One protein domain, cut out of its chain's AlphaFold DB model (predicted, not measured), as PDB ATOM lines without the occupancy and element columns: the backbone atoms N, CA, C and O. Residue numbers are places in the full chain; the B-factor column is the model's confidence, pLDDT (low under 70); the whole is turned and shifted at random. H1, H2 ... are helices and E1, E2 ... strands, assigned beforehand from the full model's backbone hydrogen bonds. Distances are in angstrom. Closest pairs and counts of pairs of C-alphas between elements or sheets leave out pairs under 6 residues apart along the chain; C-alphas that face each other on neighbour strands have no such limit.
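This is residues 107 to 135 and 390 to 549 of the 698 residues of the protein "F-box domain-containing protein" of Hyphopichia burtonii NRRL Y-1933 (UniProt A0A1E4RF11). Three small twisted sheets are stacked face to face, with the sheet E5 E6 E7 E8 in the middle, the sheet E1 E2 E3 E4 over one face of it and the sheet E9 E10 E11 over the other. The long helix H1 only grazes two of these sheets, with its residues 128 to 134, while H2 and H3 are short and on no sheet, and long loops run out from the stack. The printed part has 189 residues, with three named helices and eleven named strands in the order H1 E1 H2 E2 E3 E4 E5 E6 E7 E8 H3 E9 E10 E11; each sheet is antiparallel, its strands side by side in the order of their names. The class is mixed, helices and strands, but under half of the residues, 83 of 189, are in named elements. The whole is compact, with a radius of gyration of the C-alphas of 17.2 A and spans of 52 by 41 by 27 A.

One sheet of four holds E5, residues 469 to 472, E6, residues 476 to 480, E7, residues 486 to 490, and E8, residues 496 to 499; E7 is 13.6 A long. C-alpha 469 stands at (183.293, 145.961, 101.869). The other sheet of four holds E1, residues 390 to 395, E2, residues 417 to 422 and 16.4 A long, E3, residues 427 to 431, and E4, residues 441 to 445. The sheet of three holds E9, residues 520 to 523, E10, residues 531 to 536 and 17.0 A long, and E11, residues 539 to 545 and 20.0 A long, which ends with C-alpha 545 at (175.393, 163.216, 109.742). H1, residues 118 to 134, is 23.5 A long and begins with C-alpha 118 at (196.171, 167.725, 122.258). H2 is residues 400 to 404 and H3 residues 509 to 512.

E5 E6 E7 E8 form a meander, each strand the antiparallel neighbour of the one before, in three hairpins. N 478 and O 471 are within hydrogen-bond range at 2.8 A, as are N 477 and O 489 at 2.8 A, and N 488 and O 498 at 2.8 A. E2 E3 E4 and E9 E10 E11 are meanders too. The three sheets make a stack of sheets, face to face in turn. The sheet E1 E2 E3 E4, strongly twisted, faces E5 E6 E7 E8 with 10.2 A between the centres of the facing parts; the closest C-alphas of E1 and E5 are those of Lys 394 and Ile 470, 7.1 A apart. E4 and E7 are only just apart, at 8.1 A. N 391 and O 421 are 2.8 A apart across E1 and E2. The sheet E9 E10 E11 faces E5 E6 E7 E8 at 9.5 A; the closest C-alphas of E5 and E9 are those of Ala 471 and Ile 521, 6.0 A apart. In the hairpin E10 and E11, N 541 and O 534 are 2.8 A apart. The closest C-alphas of H1 and E8 are those of Asn 133 and Leu 497, 5.6 A apart, and those of H1 and E11 are Lys 131 and Phe 545, 5.8 A. H1 touches no helix. In H1 and H2 every O i to N i+4 pair is within hydrogen-bond range; H3 is too short for such a pair.

The two C-alphas farthest apart, those of Gln 117 and Glu 460, are 54.7 A apart. Residues 136 to 389 are not printed, and C-alphas 135 and 390 stand 33.5 A apart across this cut. Of the links that are printed whole, H2 to E2 and E4 to E5 are long; the latter, residues 446 to 468, lies 11 to 30 A from the mean of the C-alphas. The mean pLDDT of the printed part is 84.9, and it is under 70 at residues 451 to 464, 509 to 514 and 549.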
ATOM      1  N   SER A 107     199.525 154.822 122.088       74.88
ATOM      2  CA  SER A 107     200.515 155.909 121.980       74.88
ATOM      3  C   SER A 107     200.593 156.524 120.579       74.88
ATOM      4  O   SER A 107     201.021 157.670 120.435       74.88
ATOM      5  N   GLN A 108     200.165 155.781 119.558       85.69
ATOM      6  CA  GLN A 108     200.031 156.244 118.185       85.69
ATOM      7  C   GLN A 108     198.594 156.052 117.705       85.69
ATOM      8  O   GLN A 108     197.999 154.996 117.923       85.69
ATOM      9  N   PHE A 109     198.047 157.070 117.048       89.50
ATOM     10  CA  PHE A 109     196.718 157.033 116.446       89.50
ATOM     11  C   PHE A 109     196.591 158.051 115.314       89.50
ATOM     12  O   PHE A 109     197.291 159.065 115.280       89.50
ATOM     13  N   ALA A 110     195.700 157.778 114.366       89.88
ATOM     14  CA  ALA A 110     195.459 158.685 113.254       89.88
ATOM     15  C   ALA A 110     194.715 159.938 113.754       89.88
ATOM     16  O   ALA A 110     193.627 159.822 114.322       89.88
ATOM     17  N   SER A 111     195.305 161.127 113.591       90.25
ATOM     18  CA  SER A 111     194.736 162.406 114.057       90.25
ATOM     19  C   SER A 111     193.604 162.883 113.158       90.25
ATOM     20  O   SER A 111     193.785 162.904 111.950       90.25
ATOM     21  N   VAL A 112     192.501 163.345 113.762       90.31
ATOM     22  CA  VAL A 112     191.344 163.941 113.063       90.31
ATOM     23  C   VAL A 112     191.582 165.407 112.706       90.31
ATOM     24  O   VAL A 112     191.097 165.904 111.693       90.31
ATOM     25  N   SER A 113     192.284 166.140 113.570       86.94
ATOM     26  CA  SER A 113     192.507 167.577 113.396       86.94
ATOM     27  C   SER A 113     193.775 167.916 112.612       86.94
ATOM     28  O   SER A 113     193.871 169.033 112.104       86.94
ATOM     29  N   GLY A 114     194.747 167.000 112.556       84.75
ATOM     30  CA  GLY A 114     196.104 167.267 112.071       84.75
ATOM     31  C   GLY A 114     196.894 168.239 112.959       84.75
ATOM     32  O   GLY A 114     197.919 168.766 112.537       84.75
ATOM     33  N   SER A 115     196.415 168.535 114.172       86.69
ATOM     34  CA  SER A 115     197.025 169.529 115.057       86.69
ATOM     35  C   SER A 115     198.155 168.945 115.904       86.69
ATOM     36  O   SER A 115     198.138 167.784 116.311       86.69
ATOM     37  N   ARG A 116     199.116 169.803 116.260       87.44
ATOM     38  CA  ARG A 116     200.167 169.521 117.254       87.44
ATOM     39  C   ARG A 116     199.673 169.660 118.699       87.44
ATOM     40  O   ARG A 116     200.377 169.293 119.637       87.44
ATOM     41  N   GLN A 117     198.474 170.214 118.896       86.56
ATOM     42  CA  GLN A 117     197.909 170.487 120.216       86.56
ATOM     43  C   GLN A 117     196.857 169.444 120.608       86.56
ATOM     44  O   GLN A 117     195.834 169.298 119.937       86.56
ATOM     45  N   TRP A 118     197.074 168.767 121.744       86.38
ATOM     46  CA  TRP A 118     196.171 167.725 122.258       86.38
ATOM     47  C   TRP A 118     194.754 168.230 122.517       86.38
ATOM     48  O   TRP A 118     193.796 167.532 122.210       86.38
ATOM     49  N   ILE A 119     194.615 169.456 123.029       86.19
ATOM     50  CA  ILE A 119     193.311 170.068 123.300       86.19
ATOM     51  C   ILE A 119     192.469 170.209 122.019       86.19
ATOM     52  O   ILE A 119     191.299 169.832 122.002       86.19
ATOM     53  N   ILE A 120     193.082 170.664 120.918       87.94
ATOM     54  CA  ILE A 120     192.422 170.830 119.614       87.94
ATOM     55  C   ILE A 120     192.008 169.469 119.048       87.94
ATOM     56  O   ILE A 120     190.890 169.324 118.550       87.94
ATOM     57  N   GLU A 121     192.885 168.468 119.129       90.12
ATOM     58  CA  GLU A 121     192.576 167.103 118.690       90.12
ATOM     59  C   GLU A 121     191.420 166.500 119.495       90.12
ATOM     60  O   GLU A 121     190.495 165.934 118.910       90.12
ATOM     61  N   TYR A 122     191.425 166.673 120.820       90.12
ATOM     62  CA  TYR A 122     190.382 166.162 121.705       90.12
ATOM     63  C   TYR A 122     189.016 166.740 121.325       90.12
ATOM     64  O   TYR A 122     188.085 165.988 121.019       90.12
ATOM     65  N   PHE A 123     188.885 168.070 121.288       89.62
ATOM     66  CA  PHE A 123     187.603 168.708 120.987       89.62
ATOM     67  C   PHE A 123     187.102 168.385 119.576       89.62
ATOM     68  O   PHE A 123     185.918 168.085 119.407       89.62
ATOM     69  N   ASN A 124     187.986 168.375 118.572       90.62
ATOM     70  CA  ASN A 124     187.599 168.016 117.208       90.62
ATOM     71  C   ASN A 124     187.118 166.568 117.116       90.62
ATOM     72  O   ASN A 124     186.050 166.317 116.558       90.62
ATOM     73  N   ARG A 125     187.840 165.621 117.722       91.75
ATOM     74  CA  ARG A 125     187.435 164.213 117.740       91.75
ATOM     75  C   ARG A 125     186.106 164.010 118.458       91.75
ATOM     76  O   ARG A 125     185.243 163.304 117.942       91.75
ATOM     77  N   MET A 126     185.895 164.667 119.602       90.69
ATOM     78  CA  MET A 126     184.600 164.642 120.289       90.69
ATOM     79  C   MET A 126     183.476 165.192 119.413       90.69
ATOM     80  O   MET A 126     182.407 164.586 119.342       90.69
ATOM     81  N   LYS A 127     183.703 166.325 118.736       91.00
ATOM     82  CA  LYS A 127     182.720 166.948 117.841       91.00
ATOM     83  C   LYS A 127     182.366 166.012 116.681       91.00
ATOM     84  O   LYS A 127     181.184 165.778 116.441       91.00
ATOM     85  N   VAL A 128     183.367 165.433 116.019       92.56
ATOM     86  CA  VAL A 128     183.192 164.495 114.897       92.56
ATOM     87  C   VAL A 128     182.475 163.220 115.344       92.56
ATOM     88  O   VAL A 128     181.473 162.841 114.741       92.56
ATOM     89  N   LEU A 129     182.894 162.590 116.445       91.94
ATOM     90  CA  LEU A 129     182.229 161.389 116.965       91.94
ATOM     91  C   LEU A 129     180.795 161.667 117.426       91.94
ATOM     92  O   LEU A 129     179.907 160.849 117.192       91.94
ATOM     93  N   LYS A 130     180.531 162.835 118.026       92.00
ATOM     94  CA  LYS A 130     179.167 163.249 118.378       92.00
ATOM     95  C   LYS A 130     178.294 163.400 117.131       92.00
ATOM     96  O   LYS A 130     177.148 162.958 117.169       92.00
ATOM     97  N   LYS A 131     178.820 163.976 116.040       92.69
ATOM     98  CA  LYS A 131     178.113 164.073 114.751       92.69
ATOM     99  C   LYS A 131     177.816 162.691 114.171       92.69
ATOM    100  O   LYS A 131     176.664 162.413 113.865       92.69
ATOM    101  N   TRP A 132     178.807 161.805 114.107       93.31
ATOM    102  CA  TRP A 132     178.616 160.432 113.632       93.31
ATOM    103  C   TRP A 132     177.565 159.665 114.442       93.31
ATOM    104  O   TRP A 132     176.653 159.072 113.870       93.31
ATOM    105  N   ASN A 133     177.661 159.707 115.771       91.56
ATOM    106  CA  ASN A 133     176.808 158.920 116.657       91.56
ATOM    107  C   ASN A 133     175.393 159.517 116.790       91.56
ATOM    108  O   ASN A 133     174.399 158.856 116.507       91.56
ATOM    109  N   LYS A 134     175.290 160.798 117.171       90.00
ATOM    110  CA  LYS A 134     174.019 161.453 117.543       90.00
ATOM    111  C   LYS A 134     173.514 162.475 116.522       90.00
ATOM    112  O   LYS A 134     172.432 163.024 116.713       90.00
ATOM    113  N   GLY A 135     174.280 162.769 115.474       87.25
ATOM    114  CA  GLY A 135     173.872 163.717 114.442       87.25
ATOM    115  C   GLY A 135     172.637 163.239 113.683       87.25
ATOM    116  O   GLY A 135     172.459 162.042 113.423       87.25
ATOM    117  N   ILE A 390     191.942 136.042 104.049       88.94
ATOM    118  CA  ILE A 390     191.700 137.447 103.716       88.94
ATOM    119  C   ILE A 390     190.856 137.543 102.446       88.94
ATOM    120  O   ILE A 390     191.233 137.029 101.393       88.94
ATOM    121  N   VAL A 391     189.736 138.257 102.542       87.88
ATOM    122  CA  VAL A 391     188.819 138.518 101.425       87.88
ATOM    123  C   VAL A 391     189.159 139.844 100.746       87.88
ATOM    124  O   VAL A 391     189.278 139.912  99.521       87.88
ATOM    125  N   ASP A 392     189.342 140.907 101.532       88.88
ATOM    126  CA  ASP A 392     189.722 142.224 101.022       88.88
ATOM    127  C   ASP A 392     190.509 143.034 102.057       88.88
ATOM    128  O   ASP A 392     190.472 142.750 103.255       88.88
ATOM    129  N   GLY A 393     191.206 144.064 101.583       91.25
ATOM    130  CA  GLY A 393     192.003 144.976 102.392       91.25
ATOM    131  C   GLY A 393     191.871 146.403 101.876       91.25
ATOM    132  O   GLY A 393     191.775 146.627 100.666       91.25
ATOM    133  N   LYS A 394     191.817 147.372 102.791       93.38
ATOM    134  CA  LYS A 394     191.681 148.796 102.465       93.38
ATOM    135  C   LYS A 394     192.570 149.643 103.362       93.38
ATOM    136  O   LYS A 394     192.598 149.472 104.581       93.38
ATOM    137  N   LEU A 395     193.230 150.615 102.743       93.88
ATOM    138  CA  LEU A 395     193.857 151.737 103.434       93.88
ATOM    139  C   LEU A 395     192.802 152.685 104.009       93.88
ATOM    140  O   LEU A 395     191.726 152.868 103.432       93.88
ATOM    141  N   GLN A 396     193.157 153.338 105.113       94.06
ATOM    142  CA  GLN A 396     192.391 154.444 105.670       94.06
ATOM    143  C   GLN A 396     192.094 155.513 104.607       94.06
ATOM    144  O   GLN A 396     192.985 155.974 103.892       94.06
ATOM    145  N   THR A 397     190.840 155.964 104.559       92.19
ATOM    146  CA  THR A 397     190.445 157.118 103.749       92.19
ATOM    147  C   THR A 397     191.005 158.385 104.387       92.19
ATOM    148  O   THR A 397     190.653 158.726 105.517       92.19
ATOM    149  N   CYS A 398     191.912 159.046 103.676       90.19
ATOM    150  CA  CYS A 398     192.567 160.277 104.099       90.19
ATOM    151  C   CYS A 398     193.005 161.086 102.873       90.19
ATOM    152  O   CYS A 398     193.035 160.576 101.751       90.19
ATOM    153  N   LEU A 399     193.357 162.350 103.100       86.88
ATOM    154  CA  LEU A 399     193.871 163.232 102.058       86.88
ATOM    155  C   LEU A 399     195.207 162.728 101.496       86.88
ATOM    156  O   LEU A 399     196.104 162.317 102.234       86.88
ATOM    157  N   ASP A 400     195.393 162.892 100.184       83.31
ATOM    158  CA  ASP A 400     196.592 162.446  99.458       83.31
ATOM    159  C   ASP A 400     197.918 162.978 100.026       83.31
ATOM    160  O   ASP A 400     198.969 162.363  99.830       83.31
ATOM    161  N   TYR A 401     197.915 164.122 100.717       83.88
ATOM    162  CA  TYR A 401     199.137 164.633 101.340       83.88
ATOM    163  C   TYR A 401     199.626 163.722 102.477       83.88
ATOM    164  O   TYR A 401     200.839 163.559 102.605       83.88
ATOM    165  N   ARG A 402     198.718 163.097 103.247       84.62
ATOM    166  CA  ARG A 402     199.069 162.182 104.348       84.62
ATOM    167  C   ARG A 402     199.651 160.876 103.831       84.62
ATOM    168  O   ARG A 402     200.543 160.324 104.455       84.62
ATOM    169  N   LEU A 403     199.212 160.407 102.664       84.56
ATOM    170  CA  LEU A 403     199.789 159.215 102.030       84.56
ATOM    171  C   LEU A 403     201.199 159.459 101.474       84.56
ATOM    172  O   LEU A 403     201.937 158.502 101.276       84.56
ATOM    173  N   ASN A 404     201.575 160.717 101.211       84.06
ATOM    174  CA  ASN A 404     202.850 161.088 100.576       84.06
ATOM    175  C   ASN A 404     203.888 161.688 101.537       84.06
ATOM    176  O   ASN A 404     205.074 161.761 101.195       84.06
ATOM    177  N   ASN A 405     203.448 162.158 102.701       84.06
ATOM    178  CA  ASN A 405     204.275 162.812 103.707       84.06
ATOM    179  C   ASN A 405     204.003 162.200 105.085       84.06
ATOM    180  O   ASN A 405     202.907 161.713 105.345       84.06
ATOM    181  N   TYR A 406     205.009 162.248 105.951       85.75
ATOM    182  CA  TYR A 406     204.929 161.813 107.340       85.75
ATOM    183  C   TYR A 406     205.234 163.006 108.247       85.75
ATOM    184  O   TYR A 406     206.256 163.666 108.042       85.75
ATOM    185  N   ASP A 407     204.350 163.293 109.202       84.94
ATOM    186  CA  ASP A 407     204.536 164.371 110.184       84.94
ATOM    187  C   ASP A 407     204.473 163.835 111.623       84.94
ATOM    188  O   ASP A 407     203.406 163.679 112.215       84.94
ATOM    189  N   ASP A 408     205.638 163.589 112.218       84.00
ATOM    190  CA  ASP A 408     205.773 163.090 113.591       84.00
ATOM    191  C   ASP A 408     205.359 164.109 114.666       84.00
ATOM    192  O   ASP A 408     205.151 163.747 115.828       84.00
ATOM    193  N   THR A 409     205.212 165.384 114.297       86.00
ATOM    194  CA  THR A 409     204.865 166.457 115.233       86.00
ATOM    195  C   THR A 409     203.373 166.503 115.558       86.00
ATOM    196  O   THR A 409     202.976 167.118 116.555       86.00
ATOM    197  N   VAL A 410     202.543 165.862 114.733       88.38
ATOM    198  CA  VAL A 410     201.095 165.781 114.925       88.38
ATOM    199  C   VAL A 410     200.777 164.907 116.136       88.38
ATOM    200  O   VAL A 410     201.434 163.905 116.423       88.38
ATOM    201  N   VAL A 411     199.730 165.279 116.871       84.06
ATOM    202  CA  VAL A 411     199.227 164.486 117.995       84.06
ATOM    203  C   VAL A 411     198.878 163.068 117.527       84.06
ATOM    204  O   VAL A 411     198.144 162.893 116.562       84.06
ATOM    205  N   GLY A 412     199.406 162.051 118.211       81.62
ATOM    206  CA  GLY A 412     199.236 160.648 117.813       81.62
ATOM    207  C   GLY A 412     200.266 160.138 116.792       81.62
ATOM    208  O   GLY A 412     200.188 158.975 116.405       81.62
ATOM    209  N   GLY A 413     201.250 160.954 116.392       83.00
ATOM    210  CA  GLY A 413     202.407 160.515 115.599       83.00
ATOM    211  C   GLY A 413     202.090 160.147 114.147       83.00
ATOM    212  O   GLY A 413     202.766 159.286 113.586       83.00
ATOM    213  N   ASP A 414     201.044 160.761 113.577       85.62
ATOM    214  CA  ASP A 414     200.593 160.586 112.188       85.62
ATOM    215  C   ASP A 414     200.445 159.112 111.779       85.62
ATOM    216  O   ASP A 414     200.892 158.675 110.718       85.62
ATOM    217  N   ALA A 415     199.811 158.326 112.651       89.25
ATOM    218  CA  ALA A 415     199.488 156.939 112.353       89.25
ATOM    219  C   ALA A 415     198.520 156.825 111.167       89.25
ATOM    220  O   ALA A 415     197.689 157.706 110.910       89.25
ATOM    221  N   LEU A 416     198.653 155.709 110.452       92.19
ATOM    222  CA  LEU A 416     197.860 155.374 109.279       92.19
ATOM    223  C   LEU A 416     197.369 153.942 109.426       92.19
ATOM    224  O   LEU A 416     198.166 153.016 109.596       92.19
ATOM    225  N   TYR A 417     196.056 153.767 109.371       93.25
ATOM    226  CA  TYR A 417     195.442 152.472 109.609       93.25
ATOM    227  C   TYR A 417     195.247 151.666 108.320       93.25
ATOM    228  O   TYR A 417     194.973 152.212 107.247       93.25
ATOM    229  N   TYR A 418     195.344 150.346 108.450       94.81
ATOM    230  CA  TYR A 418     194.941 149.382 107.431       94.81
ATOM    231  C   TYR A 418     193.877 148.452 108.000       94.81
ATOM    232  O   TYR A 418     193.997 147.999 109.139       94.81
ATOM    233  N   GLY A 419     192.844 148.185 107.207       94.31
ATOM    234  CA  GLY A 419     191.737 147.310 107.564       94.31
ATOM    235  C   GLY A 419     191.687 146.102 106.641       94.31
ATOM    236  O   GLY A 419     191.855 146.248 105.431       94.31
ATOM    237  N   ILE A 420     191.427 144.925 107.201       93.81
ATOM    238  CA  ILE A 420     191.243 143.668 106.469       93.81
ATOM    239  C   ILE A 420     189.898 143.044 106.811       93.81
ATOM    240  O   ILE A 420     189.489 143.044 107.970       93.81
ATOM    241  N   ILE A 421     189.262 142.460 105.799       92.62
ATOM    242  CA  ILE A 421     188.075 141.617 105.914       92.62
ATOM    243  C   ILE A 421     188.511 140.156 105.857       92.62
ATOM    244  O   ILE A 421     189.184 139.737 104.912       92.62
ATOM    245  N   LEU A 422     188.094 139.376 106.846       91.25
ATOM    246  CA  LEU A 422     188.312 137.937 106.896       91.25
ATOM    247  C   LEU A 422     187.084 137.171 106.402       91.25
ATOM    248  O   LEU A 422     185.951 137.636 106.535       91.25
ATOM    249  N   SER A 423     187.290 135.954 105.901       88.19
ATOM    250  CA  SER A 423     186.205 135.058 105.477       88.19
ATOM    251  C   SER A 423     185.295 134.634 106.637       88.19
ATOM    252  O   SER A 423     184.158 134.234 106.409       88.19
ATOM    253  N   SER A 424     185.766 134.771 107.881       86.31
ATOM    254  CA  SER A 424     184.981 134.614 109.113       86.31
ATOM    255  C   SER A 424     184.051 135.798 109.424       86.31
ATOM    256  O   SER A 424     183.371 135.776 110.445       86.31
ATOM    257  N   ASN A 425     184.001 136.824 108.563       87.75
ATOM    258  CA  ASN A 425     183.301 138.108 108.741       87.75
ATOM    259  C   ASN A 425     183.922 139.069 109.757       87.75
ATOM    260  O   ASN A 425     183.413 140.173 109.941       87.75
ATOM    261  N   LYS A 426     185.033 138.694 110.391       91.44
ATOM    262  CA  LYS A 426     185.776 139.602 111.264       91.44
ATOM    263  C   LYS A 426     186.498 140.663 110.440       91.44
ATOM    264  O   LYS A 426     187.045 140.375 109.373       91.44
ATOM    265  N   VAL A 427     186.543 141.880 110.968       93.56
ATOM    266  CA  VAL A 427     187.337 142.978 110.415       93.56
ATOM    267  C   VAL A 427     188.468 143.307 111.378       93.56
ATOM    268  O   VAL A 427     188.227 143.580 112.553       93.56
ATOM    269  N   ILE A 428     189.702 143.272 110.882       93.38
ATOM    270  CA  ILE A 428     190.916 143.541 111.659       93.38
ATOM    271  C   ILE A 428     191.483 144.888 111.231       93.38
ATOM    272  O   ILE A 428     191.660 145.123 110.038       93.38
ATOM    273  N   ILE A 429     191.809 145.746 112.198       93.94
ATOM    274  CA  ILE A 429     192.461 147.039 111.967       93.94
ATOM    275  C   ILE A 429     193.783 147.099 112.728       93.94
ATOM    276  O   ILE A 429     193.861 146.714 113.898       93.94
ATOM    277  N   TRP A 430     194.823 147.613 112.075       92.94
ATOM    278  CA  TRP A 430     196.113 147.901 112.701       92.94
ATOM    279  C   TRP A 430     196.757 149.168 112.130       92.94
ATOM    280  O   TRP A 430     196.391 149.652 111.060       92.94
ATOM    281  N   ASN A 431     197.754 149.692 112.842       92.25
ATOM    282  CA  ASN A 431     198.564 150.826 112.408       92.25
ATOM    283  C   ASN A 431     199.766 150.364 111.570       92.25
ATOM    284  O   ASN A 431     200.612 149.603 112.040       92.25
ATOM    285  N   ILE A 432     199.863 150.856 110.336       90.75
ATOM    286  CA  ILE A 432     200.951 150.546 109.395       90.75
ATOM    287  C   ILE A 432     202.264 151.189 109.848       90.75
ATOM    288  O   ILE A 432     203.330 150.585 109.728       90.75
ATOM    289  N   ARG A 433     202.183 152.414 110.378       89.19
ATOM    290  CA  ARG A 433     203.336 153.253 110.742       89.19
ATOM    291  C   ARG A 433     203.877 152.971 112.140       89.19
ATOM    292  O   ARG A 433     204.778 153.663 112.605       89.19
ATOM    293  N   ASP A 434     203.350 151.946 112.801       86.44
ATOM    294  CA  ASP A 434     203.882 151.490 114.075       86.44
ATOM    295  C   ASP A 434     205.356 151.078 113.919       86.44
ATOM    296  O   ASP A 434     205.774 150.557 112.887       86.44
ATOM    297  N   SER A 435     206.172 151.298 114.943       79.19
ATOM    298  CA  SER A 435     207.603 150.967 114.945       79.19
ATOM    299  C   SER A 435     207.892 149.530 115.402       79.19
ATOM    300  O   SER A 435     209.001 149.029 115.204       79.19
ATOM    301  N   ASN A 436     206.887 148.834 115.945       82.38
ATOM    302  CA  ASN A 436     207.012 147.479 116.486       82.38
ATOM    303  C   ASN A 436     207.514 146.450 115.467       82.38
ATOM    304  O   ASN A 436     207.172 146.515 114.296       82.38
ATOM    305  N   SER A 437     208.283 145.445 115.893       80.12
ATOM    306  CA  SER A 437     208.838 144.414 114.991       80.12
ATOM    307  C   SER A 437     207.798 143.439 114.424       80.12
ATOM    308  O   SER A 437     208.065 142.746 113.442       80.12
ATOM    309  N   ARG A 438     206.610 143.381 115.030       85.75
ATOM    310  CA  ARG A 438     205.470 142.566 114.601       85.75
ATOM    311  C   ARG A 438     204.253 143.459 114.417       85.75
ATOM    312  O   ARG A 438     204.145 144.492 115.073       85.75
ATOM    313  N   ILE A 439     203.344 143.043 113.542       87.25
ATOM    314  CA  ILE A 439     202.063 143.721 113.352       87.25
ATOM    315  C   ILE A 439     201.213 143.469 114.601       87.25
ATOM    316  O   ILE A 439     200.909 142.318 114.917       87.25
ATOM    317  N   GLN A 440     200.866 144.536 115.319       86.75
ATOM    318  CA  GLN A 440     199.949 144.478 116.453       86.75
ATOM    319  C   GLN A 440     198.555 144.880 115.988       86.75
ATOM    320  O   GLN A 440     198.349 145.990 115.498       86.75
ATOM    321  N   VAL A 441     197.605 143.962 116.133       87.75
ATOM    322  CA  VAL A 441     196.197 144.248 115.869       87.75
ATOM    323  C   VAL A 441     195.695 145.225 116.924       87.75
ATOM    324  O   VAL A 441     195.833 144.970 118.117       87.75
ATOM    325  N   GLN A 442     195.125 146.337 116.471       86.81
ATOM    326  CA  GLN A 442     194.578 147.368 117.344       86.81
ATOM    327  C   GLN A 442     193.125 147.069 117.698       86.81
ATOM    328  O   GLN A 442     192.754 147.117 118.866       86.81
ATOM    329  N   THR A 443     192.325 146.724 116.689       89.50
ATOM    330  CA  THR A 443     190.884 146.515 116.848       89.50
ATOM    331  C   THR A 443     190.439 145.328 116.012       89.50
ATOM    332  O   THR A 443     190.835 145.192 114.852       89.50
ATOM    333  N   VAL A 444     189.581 144.493 116.592       92.44
ATOM    334  CA  VAL A 444     188.851 143.437 115.885       92.44
ATOM    335  C   VAL A 444     187.366 143.727 116.033       92.44
ATOM    336  O   VAL A 444     186.890 143.946 117.145       92.44
ATOM    337  N   VAL A 445     186.645 143.753 114.918       92.69
ATOM    338  CA  VAL A 445     185.203 144.003 114.887       92.69
ATOM    339  C   VAL A 445     184.495 142.790 114.311       92.69
ATOM    340  O   VAL A 445     184.801 142.347 113.204       92.69
ATOM    341  N   GLU A 446     183.519 142.286 115.059       90.19
ATOM    342  CA  GLU A 446     182.565 141.272 114.615       90.19
ATOM    343  C   GLU A 446     181.234 141.963 114.294       90.19
ATOM    344  O   GLU A 446     180.513 142.376 115.207       90.19
ATOM    345  N   PRO A 447     180.918 142.179 113.007       85.56
ATOM    346  CA  PRO A 447     179.764 142.969 112.633       85.56
ATOM    347  C   PRO A 447     178.463 142.208 112.865       85.56
ATOM    348  O   PRO A 447     178.266 141.109 112.358       85.56
ATOM    349  N   ILE A 448     177.521 142.849 113.556       81.31
ATOM    350  CA  ILE A 448     176.179 142.304 113.774       81.31
ATOM    351  C   ILE A 448     175.197 143.104 112.921       81.31
ATOM    352  O   ILE A 448     174.955 144.287 113.164       81.31
ATOM    353  N   PHE A 449     174.640 142.470 111.892       80.94
ATOM    354  CA  PHE A 449     173.621 143.088 111.049       80.94
ATOM    355  C   PHE A 449     172.218 142.927 111.646       80.94
ATOM    356  O   PHE A 449     171.936 142.000 112.405       80.94
ATOM    357  N   SER A 450     171.328 143.868 111.325       73.56
ATOM    358  CA  SER A 450     169.956 143.855 111.833       73.56
ATOM    359  C   SER A 450     169.141 142.706 111.227       73.56
ATOM    360  O   SER A 450     169.470 142.169 110.172       73.56
ATOM    361  N   LYS A 451     168.005 142.369 111.851       65.44
ATOM    362  CA  LYS A 451     167.072 141.317 111.391       65.44
ATOM    363  C   LYS A 451     166.543 141.485 109.955       65.44
ATOM    364  O   LYS A 451     165.885 140.587 109.445       65.44
ATOM    365  N   TYR A 452     166.734 142.658 109.355       66.12
ATOM    366  CA  TYR A 452     166.303 142.971 107.991       66.12
ATOM    367  C   TYR A 452     167.385 142.702 106.944       66.12
ATOM    368  O   TYR A 452     167.115 142.839 105.750       66.12
ATOM    369  N   HIS A 453     168.593 142.349 107.384       67.88
ATOM    370  CA  HIS A 453     169.671 141.945 106.502       67.88
ATOM    371  C   HIS A 453     169.296 140.643 105.772       67.88
ATOM    372  O   HIS A 453     168.723 139.742 106.394       67.88
ATOM    373  N   PRO A 454     169.544 140.548 104.452       65.75
ATOM    374  CA  PRO A 454     169.183 139.366 103.683       65.75
ATOM    375  C   PRO A 454     169.929 138.131 104.193       65.75
ATOM    376  O   PRO A 454     171.156 138.069 104.131       65.75
ATOM    377  N   GLN A 455     169.180 137.120 104.628       63.78
ATOM    378  CA  GLN A 455     169.739 135.792 104.861       63.78
ATOM    379  C   GLN A 455     169.989 135.141 103.501       63.78
ATOM    380  O   GLN A 455     169.048 134.766 102.801       63.78
ATOM    381  N   VAL A 456     171.255 135.075 103.096       62.56
ATOM    382  CA  VAL A 456     171.664 134.368 101.883       62.56
ATOM    383  C   VAL A 456     171.920 132.920 102.264       62.56
ATOM    384  O   VAL A 456     172.799 132.651 103.073       62.56
ATOM    385  N   THR A 457     171.153 131.991 101.701       54.72
ATOM    386  CA  THR A 457     171.447 130.560 101.806       54.72
ATOM    387  C   THR A 457     172.663 130.271 100.937       54.72
ATOM    388  O   THR A 457     172.580 130.349  99.710       54.72
ATOM    389  N   VAL A 458     173.803 129.998 101.558       55.62
ATOM    390  CA  VAL A 458     175.039 129.688 100.835       55.62
ATOM    391  C   VAL A 458     175.050 128.203 100.453       55.62
ATOM    392  O   VAL A 458     174.568 127.369 101.227       55.62
ATOM    393  N   PRO A 459     175.530 127.842  99.249       49.62
ATOM    394  CA  PRO A 459     175.718 126.446  98.863       49.62
ATOM    395  C   PRO A 459     176.643 125.711  99.846       49.62
ATOM    396  O   PRO A 459     177.625 126.280 100.319       49.62
ATOM    397  N   GLU A 460     176.354 124.438 100.141       41.97
ATOM    398  CA  GLU A 460     177.178 123.615 101.039       41.97
ATOM    399  C   GLU A 460     178.662 123.639 100.615       41.97
ATOM    400  O   GLU A 460     179.014 123.173  99.533       41.97
ATOM    401  N   GLY A 461     179.532 124.175 101.480       47.38
ATOM    402  CA  GLY A 461     180.988 124.201 101.286       47.38
ATOM    403  C   GLY A 461     181.619 125.589 101.129       47.38
ATOM    404  O   GLY A 461     182.838 125.696 101.255       47.38
ATOM    405  N   GLU A 462     180.835 126.650 100.921       54.22
ATOM    406  CA  GLU A 462     181.326 128.034 100.976       54.22
ATOM    407  C   GLU A 462     181.075 128.647 102.362       54.22
ATOM    408  O   GLU A 462     180.037 128.430 102.980       54.22
ATOM    409  N   THR A 463     182.040 129.407 102.885       55.09
ATOM    410  CA  THR A 463     181.849 130.180 104.120       55.09
ATOM    411  C   THR A 463     180.975 131.397 103.836       55.09
ATOM    412  O   THR A 463     181.345 132.212 102.988       55.09
ATOM    413  N   ASP A 464     179.877 131.556 104.581       63.88
ATOM    414  CA  ASP A 464     178.981 132.720 104.554       63.88
ATOM    415  C   ASP A 464     179.724 134.013 104.906       63.88
ATOM    416  O   ASP A 464     179.662 134.504 106.034       63.88
ATOM    417  N   CYS A 465     180.422 134.604 103.938       72.62
ATOM    418  CA  CYS A 465     180.984 135.936 104.088       72.62
ATOM    419  C   CYS A 465     179.906 136.961 103.719       72.62
ATOM    420  O   CYS A 465     179.677 137.266 102.541       72.62
ATOM    421  N   TYR A 466     179.186 137.448 104.725       83.19
ATOM    422  CA  TYR A 466     178.181 138.492 104.571       83.19
ATOM    423  C   TYR A 466     178.779 139.896 104.567       83.19
ATOM    424  O   TYR A 466     178.112 140.805 104.078       83.19
ATOM    425  N   VAL A 467     180.007 140.083 105.057       87.62
ATOM    426  CA  VAL A 467     180.748 141.345 104.927       87.62
ATOM    427  C   VAL A 467     181.326 141.450 103.523       87.62
ATOM    428  O   VAL A 467     182.062 140.571 103.081       87.62
ATOM    429  N   LYS A 468     180.991 142.519 102.801       87.75
ATOM    430  CA  LYS A 468     181.411 142.698 101.403       87.75
ATOM    431  C   LYS A 468     182.456 143.776 101.229       87.75
ATOM    432  O   LYS A 468     183.359 143.607 100.416       87.75
ATOM    433  N   GLU A 469     182.362 144.853 101.998       90.94
ATOM    434  CA  GLU A 469     183.293 145.961 101.869       90.94
ATOM    435  C   GLU A 469     183.415 146.765 103.160       90.94
ATOM    436  O   GLU A 469     182.490 146.828 103.974       90.94
ATOM    437  N   ILE A 470     184.565 147.416 103.316       94.56
ATOM    438  CA  ILE A 470     184.849 148.333 104.410       94.56
ATOM    439  C   ILE A 470     185.339 149.679 103.883       94.56
ATOM    440  O   ILE A 470     186.025 149.763 102.866       94.56
ATOM    441  N   ALA A 471     185.030 150.736 104.623       94.44
ATOM    442  CA  ALA A 471     185.640 152.048 104.456       94.44
ATOM    443  C   ALA A 471     185.763 152.700 105.829       94.44
ATOM    444  O   ALA A 471     184.838 152.640 106.630       94.44
ATOM    445  N   PHE A 472     186.893 153.326 106.126       94.75
ATOM    446  CA  PHE A 472     187.113 153.935 107.433       94.75
ATOM    447  C   PHE A 472     188.016 155.156 107.329       94.75
ATOM    448  O   PHE A 472     188.796 155.287 106.385       94.75
ATOM    449  N   ASN A 473     187.889 156.050 108.303       93.62
ATOM    450  CA  ASN A 473     188.754 157.213 108.492       93.62
ATOM    451  C   ASN A 473     189.415 157.148 109.882       93.62
ATOM    452  O   ASN A 473     189.372 156.115 110.548       93.62
ATOM    453  N   SER A 474     190.009 158.245 110.354       91.12
ATOM    454  CA  SER A 474     190.655 158.297 111.674       91.12
ATOM    455  C   SER A 474     189.715 158.115 112.867       91.12
ATOM    456  O   SER A 474     190.200 158.079 113.990       91.12
ATOM    457  N   SER A 475     188.391 158.084 112.698       91.81
ATOM    458  CA  SER A 475     187.427 157.999 113.809       91.81
ATOM    459  C   SER A 475     186.488 156.804 113.709       91.81
ATOM    460  O   SER A 475     186.218 156.157 114.722       91.81
ATOM    461  N   VAL A 476     185.965 156.531 112.513       94.38
ATOM    462  CA  VAL A 476     184.865 155.585 112.307       94.38
ATOM    463  C   VAL A 476     185.143 154.584 111.192       94.38
ATOM    464  O   VAL A 476     185.850 154.883 110.229       94.38
ATOM    465  N   LEU A 477     184.567 153.395 111.354       95.56
ATOM    466  CA  LEU A 477     184.629 152.260 110.445       95.56
ATOM    467  C   LEU A 477     183.227 151.947 109.938       95.56
ATOM    468  O   LEU A 477     182.319 151.692 110.727       95.56
ATOM    469  N   LEU A 478     183.063 151.935 108.621       94.88
ATOM    470  CA  LEU A 478     181.886 151.420 107.941       94.88
ATOM    471  C   LEU A 478     182.145 149.992 107.489       94.88
ATOM    472  O   LEU A 478     183.158 149.715 106.846       94.88
ATOM    473  N   ILE A 479     181.190 149.119 107.782       94.25
ATOM    474  CA  ILE A 479     181.169 147.738 107.311       94.25
ATOM    475  C   ILE A 479     179.856 147.540 106.558       94.25
ATOM    476  O   ILE A 479     178.786 147.675 107.161       94.25
ATOM    477  N   SER A 480     179.930 147.236 105.260       90.88
ATOM    478  CA  SER A 480     178.753 146.868 104.468       90.88
ATOM    479  C   SER A 480     178.608 145.364 104.325       90.88
ATOM    480  O   SER A 480     179.583 144.614 104.234       90.88
ATOM    481  N   GLY A 481     177.353 144.935 104.258       87.62
ATOM    482  CA  GLY A 481     176.989 143.602 103.823       87.62
ATOM    483  C   GLY A 481     176.196 143.616 102.525       87.62
ATOM    484  O   GLY A 481     176.373 144.483 101.667       87.62
ATOM    485  N   TYR A 482     175.306 142.642 102.370       84.81
ATOM    486  CA  TYR A 482     174.380 142.591 101.245       84.81
ATOM    487  C   TYR A 482     173.390 143.753 101.263       84.81
ATOM    488  O   TYR A 482     173.050 144.301 102.310       84.81
ATOM    489  N   ASN A 483     172.883 144.093 100.084       81.81
ATOM    490  CA  ASN A 483     171.826 145.069  99.881       81.81
ATOM    491  C   ASN A 483     172.140 146.445 100.478       81.81
ATOM    492  O   ASN A 483     171.251 147.090 101.022       81.81
ATOM    493  N   GLY A 484     173.401 146.884 100.421       79.38
ATOM    494  CA  GLY A 484     173.820 148.195 100.924       79.38
ATOM    495  C   GLY A 484     173.701 148.377 102.441       79.38
ATOM    496  O   GLY A 484     173.985 149.473 102.925       79.38
ATOM    497  N   PHE A 485     173.301 147.346 103.200       87.44
ATOM    498  CA  PHE A 485     173.209 147.428 104.657       87.44
ATOM    499  C   PHE A 485     174.584 147.733 105.227       87.44
ATOM    500  O   PHE A 485     175.515 146.953 105.044       87.44
ATOM    501  N   THR A 486     174.709 148.880 105.890       91.75
ATOM    502  CA  THR A 486     175.999 149.408 106.326       91.75
ATOM    503  C   THR A 486     175.914 149.874 107.769       91.75
ATOM    504  O   THR A 486     175.114 150.750 108.112       91.75
ATOM    505  N   ASN A 487     176.781 149.303 108.598       92.88
ATOM    506  CA  ASN A 487     176.909 149.613 110.014       92.88
ATOM    507  C   ASN A 487     178.152 150.466 110.274       92.88
ATOM    508  O   ASN A 487     179.174 150.305 109.606       92.88
ATOM    509  N   LEU A 488     178.054 151.352 111.263       94.50
ATOM    510  CA  LEU A 488     179.116 152.245 111.712       94.50
ATOM    511  C   LEU A 488     179.645 151.799 113.073       94.50
ATOM    512  O   LEU A 488     178.872 151.632 114.016       94.50
ATOM    513  N   TYR A 489     180.962 151.703 113.180       94.75
ATOM    514  CA  TYR A 489     181.692 151.339 114.388       94.75
ATOM    515  C   TYR A 489     182.755 152.392 114.708       94.75
ATOM    516  O   TYR A 489     183.214 153.125 113.829       94.75
ATOM    517  N   ASN A 490     183.173 152.467 115.967       92.81
ATOM    518  CA  ASN A 490     184.355 153.225 116.360       92.81
ATOM    519  C   ASN A 490     185.621 152.439 115.984       92.81
ATOM    520  O   ASN A 490     185.755 151.271 116.341       92.81
ATOM    521  N   VAL A 491     186.566 153.082 115.294       92.62
ATOM    522  CA  VAL A 491     187.804 152.431 114.817       92.62
ATOM    523  C   VAL A 491     188.690 151.941 115.958       92.62
ATOM    524  O   VAL A 491     189.370 150.934 115.801       92.62
ATOM    525  N   HIS A 492     188.696 152.631 117.099       90.31
ATOM    526  CA  HIS A 492     189.621 152.337 118.199       90.31
ATOM    527  C   HIS A 492     189.046 151.328 119.182       90.31
ATOM    528  O   HIS A 492     189.759 150.445 119.636       90.31
ATOM    529  N   THR A 493     187.762 151.462 119.518       88.56
ATOM    530  CA  THR A 493     187.121 150.587 120.509       88.56
ATOM    531  C   THR A 493     186.417 149.392 119.876       88.56
ATOM    532  O   THR A 493     186.096 148.441 120.578       88.56
ATOM    533  N   GLY A 494     186.128 149.441 118.571       89.81
ATOM    534  CA  GLY A 494     185.294 148.448 117.889       89.81
ATOM    535  C   GLY A 494     183.810 148.522 118.264       89.81
ATOM    536  O   GLY A 494     183.018 147.701 117.811       89.81
ATOM    537  N   GLU A 495     183.413 149.505 119.076       91.56
ATOM    538  CA  GLU A 495     182.039 149.656 119.550       91.56
ATOM    539  C   GLU A 495     181.099 150.041 118.403       91.56
ATOM    540  O   GLU A 495     181.405 150.917 117.589       91.56
ATOM    541  N   TYR A 496     179.930 149.402 118.359       92.88
ATOM    542  CA  TYR A 496     178.863 149.752 117.430       92.88
ATOM    543  C   TYR A 496     178.287 151.134 117.757       92.88
ATOM    544  O   TYR A 496     177.873 151.396 118.883       92.88
ATOM    545  N   LEU A 497     178.215 152.007 116.752       91.50
ATOM    546  CA  LEU A 497     177.657 153.349 116.894       91.50
ATOM    547  C   LEU A 497     176.217 153.408 116.383       91.50
ATOM    548  O   LEU A 497     175.313 153.782 117.126       91.50
ATOM    549  N   ARG A 498     175.998 153.078 115.102       91.00
ATOM    550  CA  ARG A 498     174.674 153.143 114.460       91.00
ATOM    551  C   ARG A 498     174.628 152.435 113.110       91.00
ATOM    552  O   ARG A 498     175.654 152.200 112.480       91.00
ATOM    553  N   GLU A 499     173.419 152.207 112.613       90.94
ATOM    554  CA  GLU A 499     173.170 151.850 111.215       90.94
ATOM    555  C   GLU A 499     173.156 153.126 110.350       90.94
ATOM    556  O   GLU A 499     172.553 154.138 110.724       90.94
ATOM    557  N   VAL A 500     173.866 153.093 109.219       89.69
ATOM    558  CA  VAL A 500     174.024 154.226 108.285       89.69
ATOM    559  C   VAL A 500     173.148 154.062 107.052       89.69
ATOM    560  O   VAL A 500     172.695 155.047 106.468       89.69
ATOM    561  N   SER A 501     172.894 152.823 106.651       85.19
ATOM    562  CA  SER A 501     171.958 152.531 105.578       85.19
ATOM    563  C   SER A 501     170.527 152.874 105.977       85.19
ATOM    564  O   SER A 501     170.116 152.762 107.129       85.19
ATOM    565  N   VAL A 502     169.738 153.247 104.976       83.75
ATOM    566  CA  VAL A 502     168.280 153.374 105.099       83.75
ATOM    567  C   VAL A 502     167.674 152.457 104.065       83.75
ATOM    568  O   VAL A 502     168.180 152.370 102.948       83.75
ATOM    569  N   LYS A 503     166.575 151.794 104.429       78.44
ATOM    570  CA  LYS A 503     165.854 150.903 103.525       78.44
ATOM    571  C   LYS A 503     165.592 151.587 102.183       78.44
ATOM    572  O   LYS A 503     164.999 152.668 102.134       78.44
ATOM    573  N   PHE A 504     165.986 150.918 101.103       78.50
ATOM    574  CA  PHE A 504     165.772 151.437  99.763       78.50
ATOM    575  C   PHE A 504     164.278 151.689  99.492       78.50
ATOM    576  O   PHE A 504     163.422 150.878  99.868       78.50
ATOM    577  N   PRO A 505     163.930 152.819  98.850       77.25
ATOM    578  CA  PRO A 505     162.548 153.118  98.502       77.25
ATOM    579  C   PRO A 505     161.913 152.019  97.638       77.25
ATOM    580  O   PRO A 505     162.547 151.499  96.723       77.25
ATOM    581  N   LYS A 506     160.616 151.742  97.845       73.38
ATOM    582  CA  LYS A 506     159.860 150.700  97.111       73.38
ATOM    583  C   LYS A 506     159.876 150.850  95.583       73.38
ATOM    584  O   LYS A 506     159.592 149.895  94.882       73.38
ATOM    585  N   LYS A 507     160.209 152.027  95.044       75.44
ATOM    586  CA  LYS A 507     160.372 152.224  93.592       75.44
ATOM    587  C   LYS A 507     161.484 151.345  92.993       75.44
ATOM    588  O   LYS A 507     161.437 151.047  91.808       75.44
ATOM    589  N   PHE A 508     162.433 150.879  93.807       73.94
ATOM    590  CA  PHE A 508     163.521 149.989  93.401       73.94
ATOM    591  C   PHE A 508     163.177 148.515  93.673       73.94
ATOM    592  O   PHE A 508     163.836 147.827  94.447       73.94
ATOM    593  N   ASN A 509     162.094 148.021  93.066       63.34
ATOM    594  CA  ASN A 509     161.561 146.679  93.346       63.34
ATOM    595  C   ASN A 509     162.526 145.531  93.009       63.34
ATOM    596  O   ASN A 509     162.486 144.504  93.681       63.34
ATOM    597  N   HIS A 510     163.404 145.703  92.017       69.19
ATOM    598  CA  HIS A 510     164.405 144.698  91.637       69.19
ATOM    599  C   HIS A 510     165.399 144.394  92.769       69.19
ATOM    600  O   HIS A 510     165.935 143.294  92.839       69.19
ATOM    601  N   PHE A 511     165.590 145.344  93.685       64.81
ATOM    602  CA  PHE A 511     166.517 145.240  94.804       64.81
ATOM    603  C   PHE A 511     165.918 144.528  96.025       64.81
ATOM    604  O   PHE A 511     166.631 143.974  96.852       64.81
ATOM    605  N   ASN A 512     164.588 144.515  96.149       62.66
ATOM    606  CA  ASN A 512     163.923 143.894  97.298       62.66
ATOM    607  C   ASN A 512     163.923 142.358  97.233       62.66
ATOM    608  O   ASN A 512     163.716 141.718  98.259       62.66
ATOM    609  N   ASN A 513     164.147 141.784  96.046       60.72
ATOM    610  CA  ASN A 513     164.037 140.343  95.799       60.72
ATOM    611  C   ASN A 513     165.389 139.660  95.533       60.72
ATOM    612  O   ASN A 513     165.424 138.441  95.401       60.72
ATOM    613  N   ILE A 514     166.484 140.421  95.427       69.06
ATOM    614  CA  ILE A 514     167.825 139.903  95.133       69.06
ATOM    615  C   ILE A 514     168.759 140.333  96.264       69.06
ATOM    616  O   ILE A 514     168.735 141.489  96.680       69.06
ATOM    617  N   ALA A 515     169.580 139.406  96.763       71.31
ATOM    618  CA  ALA A 515     170.694 139.734  97.644       71.31
ATOM    619  C   ALA A 515     171.876 140.218  96.792       71.31
ATOM    620  O   ALA A 515     172.701 139.434  96.326       71.31
ATOM    621  N   ALA A 516     171.923 141.519  96.535       74.06
ATOM    622  CA  ALA A 516     172.997 142.168  95.808       74.06
ATOM    623  C   ALA A 516     174.195 142.426  96.729       74.06
ATOM    624  O   ALA A 516     174.043 142.920  97.847       74.06
ATOM    625  N   SER A 517     175.407 142.124  96.265       77.31
ATOM    626  CA  SER A 517     176.621 142.546  96.971       77.31
ATOM    627  C   SER A 517     176.752 144.069  96.920       77.31
ATOM    628  O   SER A 517     176.518 144.683  95.873       77.31
ATOM    629  N   THR A 518     177.156 144.691  98.029       80.06
ATOM    630  CA  THR A 518     177.608 146.090  97.993       80.06
ATOM    631  C   THR A 518     178.854 146.178  97.110       80.06
ATOM    632  O   THR A 518     179.697 145.281  97.154       80.06
ATOM    633  N   GLY A 519     178.896 147.187  96.234       76.94
ATOM    634  CA  GLY A 519     179.930 147.313  95.205       76.94
ATOM    635  C   GLY A 519     181.057 148.262  95.593       76.94
ATOM    636  O   GLY A 519     182.221 147.939  95.375       76.94
ATOM    637  N   SER A 520     180.714 149.443  96.119       85.12
ATOM    638  CA  SER A 520     181.704 150.379  96.669       85.12
ATOM    639  C   SER A 520     181.159 151.200  97.849       85.12
ATOM    640  O   SER A 520     180.027 151.691  97.796       85.12
ATOM    641  N   ILE A 521     181.975 151.430  98.882       91.44
ATOM    642  CA  ILE A 521     181.731 152.432  99.933       91.44
ATOM    643  C   ILE A 521     182.848 153.466  99.898       91.44
ATOM    644  O   ILE A 521     184.032 153.131  99.854       91.44
ATOM    645  N   ARG A 522     182.485 154.748  99.961       92.38
ATOM    646  CA  ARG A 522     183.445 155.851 100.047       92.38
ATOM    647  C   ARG A 522     183.080 156.807 101.170       92.38
ATOM    648  O   ARG A 522     181.931 157.224 101.293       92.38
ATOM    649  N   LEU A 523     184.081 157.171 101.959       93.12
ATOM    650  CA  LEU A 523     184.015 158.257 102.932       93.12
ATOM    651  C   LEU A 523     184.662 159.514 102.353       93.12
ATOM    652  O   LEU A 523     185.429 159.433 101.393       93.12
ATOM    653  N   SER A 524     184.360 160.666 102.951       91.31
ATOM    654  CA  SER A 524     185.125 161.885 102.689       91.31
ATOM    655  C   SER A 524     186.600 161.704 103.059       91.31
ATOM    656  O   SER A 524     186.920 161.068 104.065       91.31
ATOM    657  N   GLU A 525     187.490 162.281 102.250       87.75
ATOM    658  CA  GLU A 525     188.927 162.349 102.544       87.75
ATOM    659  C   GLU A 525     189.226 163.331 103.686       87.75
ATOM    660  O   GLU A 525     190.197 163.133 104.418       87.75
ATOM    661  N   ASP A 526     188.384 164.358 103.863       87.50
ATOM    662  CA  ASP A 526     188.435 165.236 105.032       87.50
ATOM    663  C   ASP A 526     187.785 164.548 106.234       87.50
ATOM    664  O   ASP A 526     186.590 164.247 106.253       87.50
ATOM    665  N   GLU A 527     188.594 164.342 107.264       86.69
ATOM    666  CA  GLU A 527     188.249 163.614 108.478       86.69
ATOM    667  C   GLU A 527     187.299 164.388 109.400       86.69
ATOM    668  O   GLU A 527     186.682 163.799 110.293       86.69
ATOM    669  N   LYS A 528     187.156 165.703 109.183       87.69
ATOM    670  CA  LYS A 528     186.183 166.545 109.891       87.69
ATOM    671  C   LYS A 528     184.773 166.393 109.331       87.69
ATOM    672  O   LYS A 528     183.804 166.609 110.067       87.69
ATOM    673  N   LEU A 529     184.661 166.037 108.050       89.75
ATOM    674  CA  LEU A 529     183.383 165.845 107.382       89.75
ATOM    675  C   LEU A 529     182.795 164.483 107.746       89.75
ATOM    676  O   LEU A 529     183.468 163.453 107.756       89.75
ATOM    677  N   THR A 530     181.497 164.474 108.031       92.44
ATOM    678  CA  THR A 530     180.767 163.268 108.450       92.44
ATOM    679  C   THR A 530     179.780 162.820 107.380       92.44
ATOM    680  O   THR A 530     178.585 162.654 107.630       92.44
ATOM    681  N   CYS A 531     180.293 162.655 106.159       92.62
ATOM    682  CA  CYS A 531     179.540 162.236 104.982       92.62
ATOM    683  C   CYS A 531     180.217 161.079 104.236       92.62
ATOM    684  O   CYS A 531     181.409 160.797 104.400       92.62
ATOM    685  N   GLY A 532     179.426 160.395 103.416       93.12
ATOM    686  CA  GLY A 532     179.889 159.285 102.600       93.12
ATOM    687  C   GLY A 532     178.840 158.808 101.603       93.12
ATOM    688  O   GLY A 532     177.726 159.333 101.524       93.12
ATOM    689  N   VAL A 533     179.224 157.816 100.809       93.06
ATOM    690  CA  VAL A 533     178.406 157.226  99.752       93.06
ATOM    691  C   VAL A 533     178.503 155.708  99.812       93.06
ATOM    692  O   VAL A 533     179.593 155.152  99.939       93.06
ATOM    693  N   ILE A 534     177.354 155.052  99.672       92.06
ATOM    694  CA  ILE A 534     177.217 153.607  99.491       92.06
ATOM    695  C   ILE A 534     176.698 153.374  98.073       92.06
ATOM    696  O   ILE A 534     175.681 153.951  97.684       92.06
ATOM    697  N   VAL A 535     177.379 152.531  97.304       88.94
ATOM    698  CA  VAL A 535     176.960 152.127  95.961       88.94
ATOM    699  C   VAL A 535     176.692 150.632  95.952       88.94
ATOM    700  O   VAL A 535     177.566 149.818  96.261       88.94
ATOM    701  N   CYS A 536     175.475 150.264  95.570       85.75
ATOM    702  CA  CYS A 536     175.076 148.878  95.395       85.75
ATOM    703  C   CYS A 536     174.365 148.737  94.049       85.75
ATOM    704  O   CYS A 536     173.334 149.372  93.825       85.75
ATOM    705  N   LEU A 537     174.935 147.918  93.159       82.75
ATOM    706  CA  LEU A 537     174.534 147.831  91.750       82.75
ATOM    707  C   LEU A 537     174.559 149.215  91.081       82.75
ATOM    708  O   LEU A 537     175.614 149.840  91.035       82.75
ATOM    709  N   ASP A 538     173.407 149.695  90.624       84.38
ATOM    710  CA  ASP A 538     173.155 150.989  90.000       84.38
ATOM    711  C   ASP A 538     172.551 152.021  90.971       84.38
ATOM    712  O   ASP A 538     172.285 153.163  90.585       84.38
ATOM    713  N   ILE A 539     172.332 151.658  92.239       87.06
ATOM    714  CA  ILE A 539     171.762 152.545  93.251       87.06
ATOM    715  C   ILE A 539     172.875 153.156  94.096       87.06
ATOM    716  O   ILE A 539     173.757 152.475  94.621       87.06
ATOM    717  N   VAL A 540     172.775 154.467  94.281       90.38
ATOM    718  CA  VAL A 540     173.663 155.248  95.129       90.38
ATOM    719  C   VAL A 540     172.877 155.803  96.305       90.38
ATOM    720  O   VAL A 540     171.811 156.404  96.140       90.38
ATOM    721  N   GLN A 541     173.421 155.621  97.503       91.56
ATOM    722  CA  GLN A 541     172.942 156.230  98.728       91.56
ATOM    723  C   GLN A 541     174.016 157.158  99.297       91.56
ATOM    724  O   GLN A 541     175.019 156.709  99.847       91.56
ATOM    725  N   TYR A 542     173.775 158.460  99.186       93.56
ATOM    726  CA  TYR A 542     174.530 159.482  99.899       93.56
ATOM    727  C   TYR A 542     173.995 159.622 101.323       93.56
ATOM    728  O   TYR A 542     172.774 159.614 101.533       93.56
ATOM    729  N   PHE A 543     174.897 159.781 102.287       93.50
ATOM    730  CA  PHE A 543     174.549 160.076 103.669       93.50
ATOM    731  C   PHE A 543     175.440 161.177 104.254       93.50
ATOM    732  O   PHE A 543     176.615 161.313 103.910       93.50
ATOM    733  N   GLU A 544     174.872 161.942 105.179       93.12
ATOM    734  CA  GLU A 544     175.532 163.021 105.913       93.12
ATOM    735  C   GLU A 544     174.963 163.084 107.328       93.12
ATOM    736  O   GLU A 544     173.746 163.021 107.501       93.12
ATOM    737  N   PHE A 545     175.821 163.199 108.343       92.50
ATOM    738  CA  PHE A 545     175.393 163.216 109.742       92.50
ATOM    739  C   PHE A 545     175.746 164.520 110.446       92.50
ATOM    740  O   PHE A 545     176.918 164.840 110.615       92.50
ATOM    741  N   GLY A 546     174.734 165.227 110.946       87.94
ATOM    742  CA  GLY A 546     174.901 166.524 111.597       87.94
ATOM    743  C   GLY A 546     175.245 167.648 110.617       87.94
ATOM    744  O   GLY A 546     175.513 167.424 109.439       87.94
ATOM    745  N   GLU A 547     175.231 168.881 111.113       80.25
ATOM    746  CA  GLU A 547     175.508 170.056 110.289       80.25
ATOM    747  C   GLU A 547     176.987 170.105 109.894       80.25
ATOM    748  O   GLU A 547     177.883 170.062 110.748       80.25
ATOM    749  N   GLN A 548     177.254 170.181 108.591       75.88
ATOM    750  CA  GLN A 548     178.594 170.438 108.076       75.88
ATOM    751  C   GLN A 548     178.843 171.940 108.050       75.88
ATOM    752  O   GLN A 548     178.035 172.710 107.525       75.88
ATOM    753  N   GLU A 549     179.999 172.345 108.570       63.41
ATOM    754  CA  GLU A 549     180.546 173.665 108.283       63.41
ATOM    755  C   GLU A 549     180.914 173.640 106.805       63.41
ATOM    756  O   GLU A 549     181.924 173.065 106.406       63.41
TER     757      GLU A 549